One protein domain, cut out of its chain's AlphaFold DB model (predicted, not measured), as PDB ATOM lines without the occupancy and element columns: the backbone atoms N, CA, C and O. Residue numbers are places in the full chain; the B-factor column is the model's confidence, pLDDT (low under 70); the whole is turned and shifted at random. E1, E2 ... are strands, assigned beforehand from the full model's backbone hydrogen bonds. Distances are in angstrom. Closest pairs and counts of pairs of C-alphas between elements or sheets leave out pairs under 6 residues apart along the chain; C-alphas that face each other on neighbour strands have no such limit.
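This is residues 4 to 57 of the 67 residues of an uncharacterized protein of Ruminococcus sp. YE71 (UniProt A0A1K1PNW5). A small sandwich: the three-stranded sheet E1, E2, E5 lies face to face with the two-stranded hairpin E3 and E4, and the strands of the two sheets run nearly along one another, 20 degrees apart. The links E1 to E2 and E2 to E3 reach opposite ends of the long axis. The printed part has 54 residues with no named helix and five named strands, E1 to E5 in chain order; both sheets are antiparallel, the larger in the order E1, E2, E5, and the class is all strand. It is compact, with a radius of gyration of the C-alphas of 11.3 A, and a rod in outline, spanning 34 by 17 by 12 A.

E2, residues 15 to 21, is the longest strand, 19.6 A. Its neighbours are E1, residues 4 to 8, 13.4 A from C-alpha 4 at (19.021, 2.082, 5.800), and E5, residues 51 to 56, 16.6 A, ending at C-alpha 56 at (25.610, -9.338, 5.143). E3 is residues 31 to 35, 12.6 A, and E4 residues 42 to 47, 14.0 A.

In the larger sheet, only just strongly twisted with C-alphas up to 4.2 A off its best plane, E2 is the inner strand. It is antiparallel to E5 at 156 degrees, with N 19 and O 53 within hydrogen-bond range at 2.8 A. The hairpin E1 and E2 has N 5 and O 18 at 2.8 A. The hairpin E3 and E4 has N 34 and O 44 at 2.8 A. Between the sheets, the closest C-alphas of E3 and E5 are those of Ala 34 and Ile 52, 6.3 A. E2 and E4 are apart.

The C-alphas of Gly 13 and Gly 27 are farthest apart, 34.4 A. The printed part has no cut; the link E4 to E5 is tight and the others are short. Residues 23 to 30 are under 70 in pLDDT.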
ATOM      1  N   GLU A   4      18.802   3.515   5.632       87.50
ATOM      2  CA  GLU A   4      19.021   2.082   5.800       87.50
ATOM      3  C   GLU A   4      17.733   1.289   5.573       87.50
ATOM      4  O   GLU A   4      16.640   1.713   5.948       87.50
ATOM      5  N   SER A   5      17.832   0.152   4.892       87.12
ATOM      6  CA  SER A   5      16.696  -0.712   4.566       87.12
ATOM      7  C   SER A   5      17.142  -2.166   4.443       87.12
ATOM      8  O   SER A   5      18.226  -2.460   3.943       87.12
ATOM      9  N   ILE A   6      16.312  -3.095   4.918       89.88
ATOM     10  CA  ILE A   6      16.557  -4.535   4.787       89.88
ATOM     11  C   ILE A   6      15.946  -4.999   3.468       89.88
ATOM     12  O   ILE A   6      14.741  -4.856   3.263       89.88
ATOM     13  N   VAL A   7      16.762  -5.590   2.603       87.88
ATOM     14  CA  VAL A   7      16.338  -6.095   1.296       87.88
ATOM     15  C   VAL A   7      16.499  -7.607   1.255       87.88
ATOM     16  O   VAL A   7      17.427  -8.178   1.829       87.88
ATOM     17  N   ILE A   8      15.554  -8.276   0.601       89.19
ATOM     18  CA  ILE A   8      15.567  -9.723   0.397       89.19
ATOM     19  C   ILE A   8      15.972  -9.970  -1.050       89.19
ATOM     20  O   ILE A   8      15.339  -9.455  -1.964       89.19
ATOM     21  N   CYS A   9      17.036 -10.738  -1.269       88.81
ATOM     22  CA  CYS A   9      17.445 -11.099  -2.619       88.81
ATOM     23  C   CYS A   9      16.484 -12.152  -3.177       88.81
ATOM     24  O   CYS A   9      16.413 -13.247  -2.624       88.81
ATOM     25  N   GLU A  10      15.807 -11.863  -4.286       87.56
ATOM     26  CA  GLU A  10      14.913 -12.832  -4.939       87.56
ATOM     27  C   GLU A  10      15.669 -14.035  -5.519       87.56
ATOM     28  O   GLU A  10      15.138 -15.139  -5.552       87.56
ATOM     29  N   ASN A  11      16.939 -13.856  -5.905       89.25
ATOM     30  CA  ASN A  11      17.740 -14.933  -6.483       89.25
ATOM     31  C   ASN A  11      18.168 -15.984  -5.441       89.25
ATOM     32  O   ASN A  11      18.076 -17.181  -5.690       89.25
ATOM     33  N   CYS A  12      18.651 -15.559  -4.267       88.69
ATOM     34  CA  CYS A  12      19.151 -16.485  -3.238       88.69
ATOM     35  C   CYS A  12      18.251 -16.603  -1.997       88.69
ATOM     36  O   CYS A  12      18.575 -17.366  -1.090       88.69
ATOM     37  N   GLY A  13      17.179 -15.814  -1.900       87.94
ATOM     38  CA  GLY A  13      16.249 -15.795  -0.763       87.94
ATOM     39  C   GLY A  13      16.832 -15.255   0.550       87.94
ATOM     40  O   GLY A  13      16.189 -15.352   1.595       87.94
ATOM     41  N   ARG A  14      18.054 -14.705   0.537       88.50
ATOM     42  CA  ARG A  14      18.732 -14.199   1.745       88.50
ATOM     43  C   ARG A  14      18.458 -12.715   1.949       88.50
ATOM     44  O   ARG A  14      18.417 -11.949   0.986       88.50
ATOM     45  N   LYS A  15      18.319 -12.316   3.214       89.62
ATOM     46  CA  LYS A  15      18.166 -10.911   3.609       89.62
ATOM     47  C   LYS A  15      19.536 -10.273   3.817       89.62
ATOM     48  O   LYS A  15      20.425 -10.901   4.386       89.62
ATOM     49  N   PHE A  16      19.695  -9.031   3.388       89.12
ATOM     50  CA  PHE A  16      20.888  -8.216   3.603       89.12
ATOM     51  C   PHE A  16      20.470  -6.775   3.919       89.12
ATOM     52  O   PHE A  16      19.355  -6.358   3.603       89.12
ATOM     53  N   ARG A  17      21.342  -6.025   4.594       88.88
ATOM     54  CA  ARG A  17      21.109  -4.610   4.901       88.88
ATOM     55  C   ARG A  17      21.706  -3.757   3.794       88.88
ATOM     56  O   ARG A  17      22.852  -3.967   3.405       88.88
ATOM     57  N   CYS A  18      20.947  -2.770   3.349       87.50
ATOM     58  CA  CYS A  18      21.378  -1.733   2.428       87.50
ATOM     59  C   CYS A  18      21.386  -0.391   3.133       87.50
ATOM     60  O   CYS A  18      20.448  -0.082   3.862       87.50
ATOM     61  N   VAL A  19      22.431   0.397   2.906       87.19
ATOM     62  CA  VAL A  19      22.545   1.767   3.399       87.19
ATOM     63  C   VAL A  19      22.858   2.668   2.218       87.19
ATOM     64  O   VAL A  19      23.938   2.593   1.637       87.19
ATOM     65  N   GLU A  20      21.907   3.522   1.865       85.94
ATOM     66  CA  GLU A  20      22.051   4.530   0.825       85.94
ATOM     67  C   GLU A  20      22.572   5.822   1.471       85.94
ATOM     68  O   GLU A  20      21.938   6.394   2.364       85.94
ATOM     69  N   THR A  21      23.744   6.285   1.038       78.44
ATOM     70  CA  THR A  21      24.364   7.533   1.501       78.44
ATOM     71  C   THR A  21      24.416   8.554   0.370       78.44
ATOM     72  O   THR A  21      25.472   8.866  -0.173       78.44
ATOM     73  N   GLY A  22      23.260   9.085  -0.009       70.25
ATOM     74  CA  GLY A  22      23.163  10.088  -1.062       70.25
ATOM     75  C   GLY A  22      22.079  11.100  -0.766       70.25
ATOM     76  O   GLY A  22      21.059  10.777  -0.156       70.25
ATOM     77  N   ASN A  23      22.298  12.334  -1.206       66.00
ATOM     78  CA  ASN A  23      21.191  13.256  -1.401       66.00
ATOM     79  C   ASN A  23      20.600  12.983  -2.786       66.00
ATOM     80  O   ASN A  23      21.340  12.885  -3.765       66.00
ATOM     81  N   ILE A  24      19.274  12.889  -2.866       62.94
ATOM     82  CA  ILE A  24      18.562  12.847  -4.143       62.94
ATOM     83  C   ILE A  24      18.621  14.261  -4.721       62.94
ATOM     84  O   ILE A  24      17.843  15.132  -4.330       62.94
ATOM     85  N   TRP A  25      19.587  14.513  -5.602       59.47
ATOM     86  CA  TRP A  25      19.677  15.780  -6.315       59.47
ATOM     87  C   TRP A  25      18.915  15.668  -7.639       59.47
ATOM     88  O   TRP A  25      19.222  14.786  -8.445       59.47
ATOM     89  N   PRO A  26      17.929  16.544  -7.904       54.06
ATOM     90  CA  PRO A  26      17.227  16.562  -9.179       54.06
ATOM     91  C   PRO A  26      18.183  17.094 -10.257       54.06
ATOM     92  O   PRO A  26      18.308  18.300 -10.447       54.06
ATOM     93  N   GLY A  27      18.914  16.195 -10.918       60.94
ATOM     94  CA  GLY A  27      19.837  16.552 -12.001       60.94
ATOM     95  C   GLY A  27      21.014  15.601 -12.232       60.94
ATOM     96  O   GLY A  27      21.661  15.715 -13.268       60.94
ATOM     97  N   GLY A  28      21.293  14.661 -11.321       56.97
ATOM     98  CA  GLY A  28      22.362  13.667 -11.481       56.97
ATOM     99  C   GLY A  28      21.798  12.287 -11.809       56.97
ATOM    100  O   GLY A  28      21.261  11.624 -10.927       56.97
ATOM    101  N   LEU A  29      21.897  11.867 -13.075       60.97
ATOM    102  CA  LEU A  29      21.431  10.567 -13.578       60.97
ATOM    103  C   LEU A  29      22.432   9.448 -13.237       60.97
ATOM    104  O   LEU A  29      22.926   8.759 -14.126       60.97
ATOM    105  N   GLU A  30      22.769   9.296 -11.963       66.75
ATOM    106  CA  GLU A  30      23.610   8.191 -11.506       66.75
ATOM    107  C   GLU A  30      22.705   7.181 -10.794       66.75
ATOM    108  O   GLU A  30      22.006   7.494  -9.827       66.75
ATOM    109  N   SER A  31      22.621   5.991 -11.386       73.81
ATOM    110  CA  SER A  31      21.886   4.851 -10.849       73.81
ATOM    111  C   SER A  31      22.906   3.915 -10.232       73.81
ATOM    112  O   SER A  31      23.794   3.445 -10.939       73.81
ATOM    113  N   GLU A  32      22.760   3.627  -8.945       83.12
ATOM    114  CA  GLU A  32      23.635   2.683  -8.261       83.12
ATOM    115  C   GLU A  32      22.948   1.323  -8.133       83.12
ATOM    116  O   GLU A  32      21.783   1.213  -7.728       83.12
ATOM    117  N   ASP A  33      23.692   0.271  -8.469       84.75
ATOM    118  CA  ASP A  33      23.230  -1.110  -8.392       84.75
ATOM    119  C   ASP A  33      23.598  -1.734  -7.043       84.75
ATOM    120  O   ASP A  33      24.768  -1.968  -6.725       84.75
ATOM    121  N   ALA A  34      22.590  -2.115  -6.265       83.62
ATOM    122  CA  ALA A  34      22.786  -2.866  -5.038       83.62
ATOM    123  C   ALA A  34      22.964  -4.357  -5.356       83.62
ATOM    124  O   ALA A  34      22.007  -5.098  -5.609       83.62
ATOM    125  N   LYS A  35      24.213  -4.826  -5.322       88.31
ATOM    126  CA  LYS A  35      24.539  -6.245  -5.517       88.31
ATOM    127  C   LYS A  35      24.385  -7.014  -4.214       88.31
ATOM    128  O   LYS A  35      24.903  -6.622  -3.173       88.31
ATOM    129  N   CYS A  36      23.699  -8.147  -4.276       89.06
ATOM    130  CA  CYS A  36      23.557  -9.042  -3.143       89.06
ATOM    131  C   CYS A  36      24.944  -9.543  -2.710       89.06
ATOM    132  O   CYS A  36      25.631 -10.195  -3.502       89.06
ATOM    133  N   PRO A  37      25.361  -9.326  -1.452       87.56
ATOM    134  CA  PRO A  37      26.695  -9.713  -0.997       87.56
ATOM    135  C   PRO A  37      26.868 -11.238  -0.870       87.56
ATOM    136  O   PRO A  37      27.977 -11.715  -0.631       87.56
ATOM    137  N   TYR A  38      25.786 -12.013  -1.002       88.19
ATOM    138  CA  TYR A  38      25.807 -13.475  -0.930       88.19
ATOM    139  C   TYR A  38      26.012 -14.140  -2.292       88.19
ATOM    140  O   TYR A  38      26.846 -15.031  -2.403       88.19
ATOM    141  N   CYS A  39      25.251 -13.733  -3.312       89.44
ATOM    142  CA  CYS A  39      25.276 -14.360  -4.639       89.44
ATOM    143  C   CYS A  39      25.887 -13.476  -5.736       89.44
ATOM    144  O   CYS A  39      26.114 -13.960  -6.837       89.44
ATOM    145  N   GLY A  40      26.133 -12.190  -5.467       87.31
ATOM    146  CA  GLY A  40      26.655 -11.231  -6.446       87.31
ATOM    147  C   GLY A  40      25.626 -10.731  -7.467       87.31
ATOM    148  O   GLY A  40      25.948  -9.859  -8.270       87.31
ATOM    149  N   THR A  41      24.389 -11.240  -7.439       90.62
ATOM    150  CA  THR A  41      23.296 -10.781  -8.310       90.62
ATOM    151  C   THR A  41      22.831  -9.383  -7.910       90.62
ATOM    152  O   THR A  41      22.759  -9.073  -6.721       90.62
ATOM    153  N   ILE A  42      22.475  -8.554  -8.891       88.75
ATOM    154  CA  ILE A  42      21.839  -7.253  -8.650       88.75
ATOM    155  C   ILE A  42      20.471  -7.512  -8.021       88.75
ATOM    156  O   ILE A  42      19.626  -8.171  -8.619       88.75
ATOM    157  N   ALA A  43      20.285  -7.054  -6.788       85.44
ATOM    158  CA  ALA A  43      19.038  -7.245  -6.061       85.44
ATOM    159  C   ALA A  43      18.050  -6.107  -6.324       85.44
ATOM    160  O   ALA A  43      16.858  -6.356  -6.445       85.44
ATOM    161  N   PHE A  44      18.545  -4.873  -6.421       81.69
ATOM    162  CA  PHE A  44      17.785  -3.710  -6.872       81.69
ATOM    163  C   PHE A  44      18.749  -2.638  -7.377       81.69
ATOM    164  O   PHE A  44      19.938  -2.664  -7.056       81.69
ATOM    165  N   SER A  45      18.226  -1.688  -8.136       81.44
ATOM    166  CA  SER A  45      18.917  -0.455  -8.497       81.44
ATOM    167  C   SER A  45      18.143   0.723  -7.918       81.44
ATOM    168  O   SER A  45      16.910   0.714  -7.886       81.44
ATOM    169  N   SER A  46      18.862   1.711  -7.398       77.94
ATOM    170  CA  SER A  46      18.261   2.912  -6.821       77.94
ATOM    171  C   SER A  46      18.892   4.140  -7.450       77.94
ATOM    172  O   SER A  46      20.106   4.206  -7.653       77.94
ATOM    173  N   MET A  47      18.052   5.114  -7.784       76.44
ATOM    174  CA  MET A  47      18.509   6.380  -8.336       76.44
ATOM    175  C   MET A  47      18.975   7.260  -7.179       76.44
ATOM    176  O   MET A  47      18.163   7.834  -6.451       76.44
ATOM    177  N   THR A  48      20.286   7.321  -6.975       74.81
ATOM    178  CA  THR A  48      20.893   8.058  -5.870       74.81
ATOM    179  C   THR A  48      22.220   8.647  -6.322       74.81
ATOM    180  O   THR A  48      23.053   7.952  -6.886       74.81
ATOM    181  N   SER A  49      22.449   9.932  -6.049       74.56
ATOM    182  CA  SER A  49      23.738  10.595  -6.313       74.56
ATOM    183  C   SER A  49      24.753  10.328  -5.191       74.56
ATOM    184  O   SER A  49      25.529  11.203  -4.810       74.56
ATOM    185  N   GLY A  50      24.673   9.155  -4.572       77.56
ATOM    186  CA  GLY A  50      25.512   8.739  -3.457       77.56
ATOM    187  C   GLY A  50      25.892   7.277  -3.587       77.56
ATOM    188  O   GLY A  50      25.689   6.682  -4.631       77.56
ATOM    189  N   PHE A  51      26.423   6.685  -2.521       81.25
ATOM    190  CA  PHE A  51      26.862   5.287  -2.542       81.25
ATOM    191  C   PHE A  51      25.824   4.365  -1.903       81.25
ATOM    192  O   PHE A  51      25.194   4.730  -0.903       81.25
ATOM    193  N   ILE A  52      25.682   3.151  -2.442       84.56
ATOM    194  CA  ILE A  52      24.907   2.077  -1.811       84.56
ATOM    195  C   ILE A  52      25.866   1.084  -1.157       84.56
ATOM    196  O   ILE A  52      26.592   0.352  -1.827       84.56
ATOM    197  N   TYR A  53      25.831   1.013   0.171       85.75
ATOM    198  CA  TYR A  53      26.566   0.007   0.929       85.75
ATOM    199  C   TYR A  53      25.682  -1.198   1.229       85.75
ATOM    200  O   TYR A  53      24.548  -1.053   1.686       85.75
ATOM    201  N   VAL A  54      26.216  -2.399   1.007       87.75
ATOM    202  CA  VAL A  54      25.538  -3.671   1.285       87.75
ATOM    203  C   VAL A  54      26.260  -4.430   2.393       87.75
ATOM    204  O   VAL A  54      27.465  -4.663   2.329       87.75
ATOM    205  N   TYR A  55      25.510  -4.857   3.403       87.50
ATOM    206  CA  TYR A  55      26.025  -5.584   4.557       87.50
ATOM    207  C   TYR A  55      25.325  -6.935   4.677       87.50
ATOM    208  O   TYR A  55      24.094  -7.034   4.620       87.50
ATOM    209  N   LYS A  56      26.120  -7.993   4.851       88.50
ATOM    210  CA  LYS A  56      25.610  -9.338   5.143       88.50
ATOM    211  C   LYS A  56      24.991  -9.324   6.539       88.50
ATOM    212  O   LYS A  56      25.635  -8.891   7.485       88.50
ATOM    213  N   LEU A  57      23.770  -9.830   6.658       84.06
ATOM    214  CA  LEU A  57      23.086 -10.057   7.935       84.06
ATOM    215  C   LEU A  57      23.367 -11.470   8.463       84.06
ATOM    216  O   LEU A  57      22.504 -12.069   9.105       84.06
TER     217      LEU A  57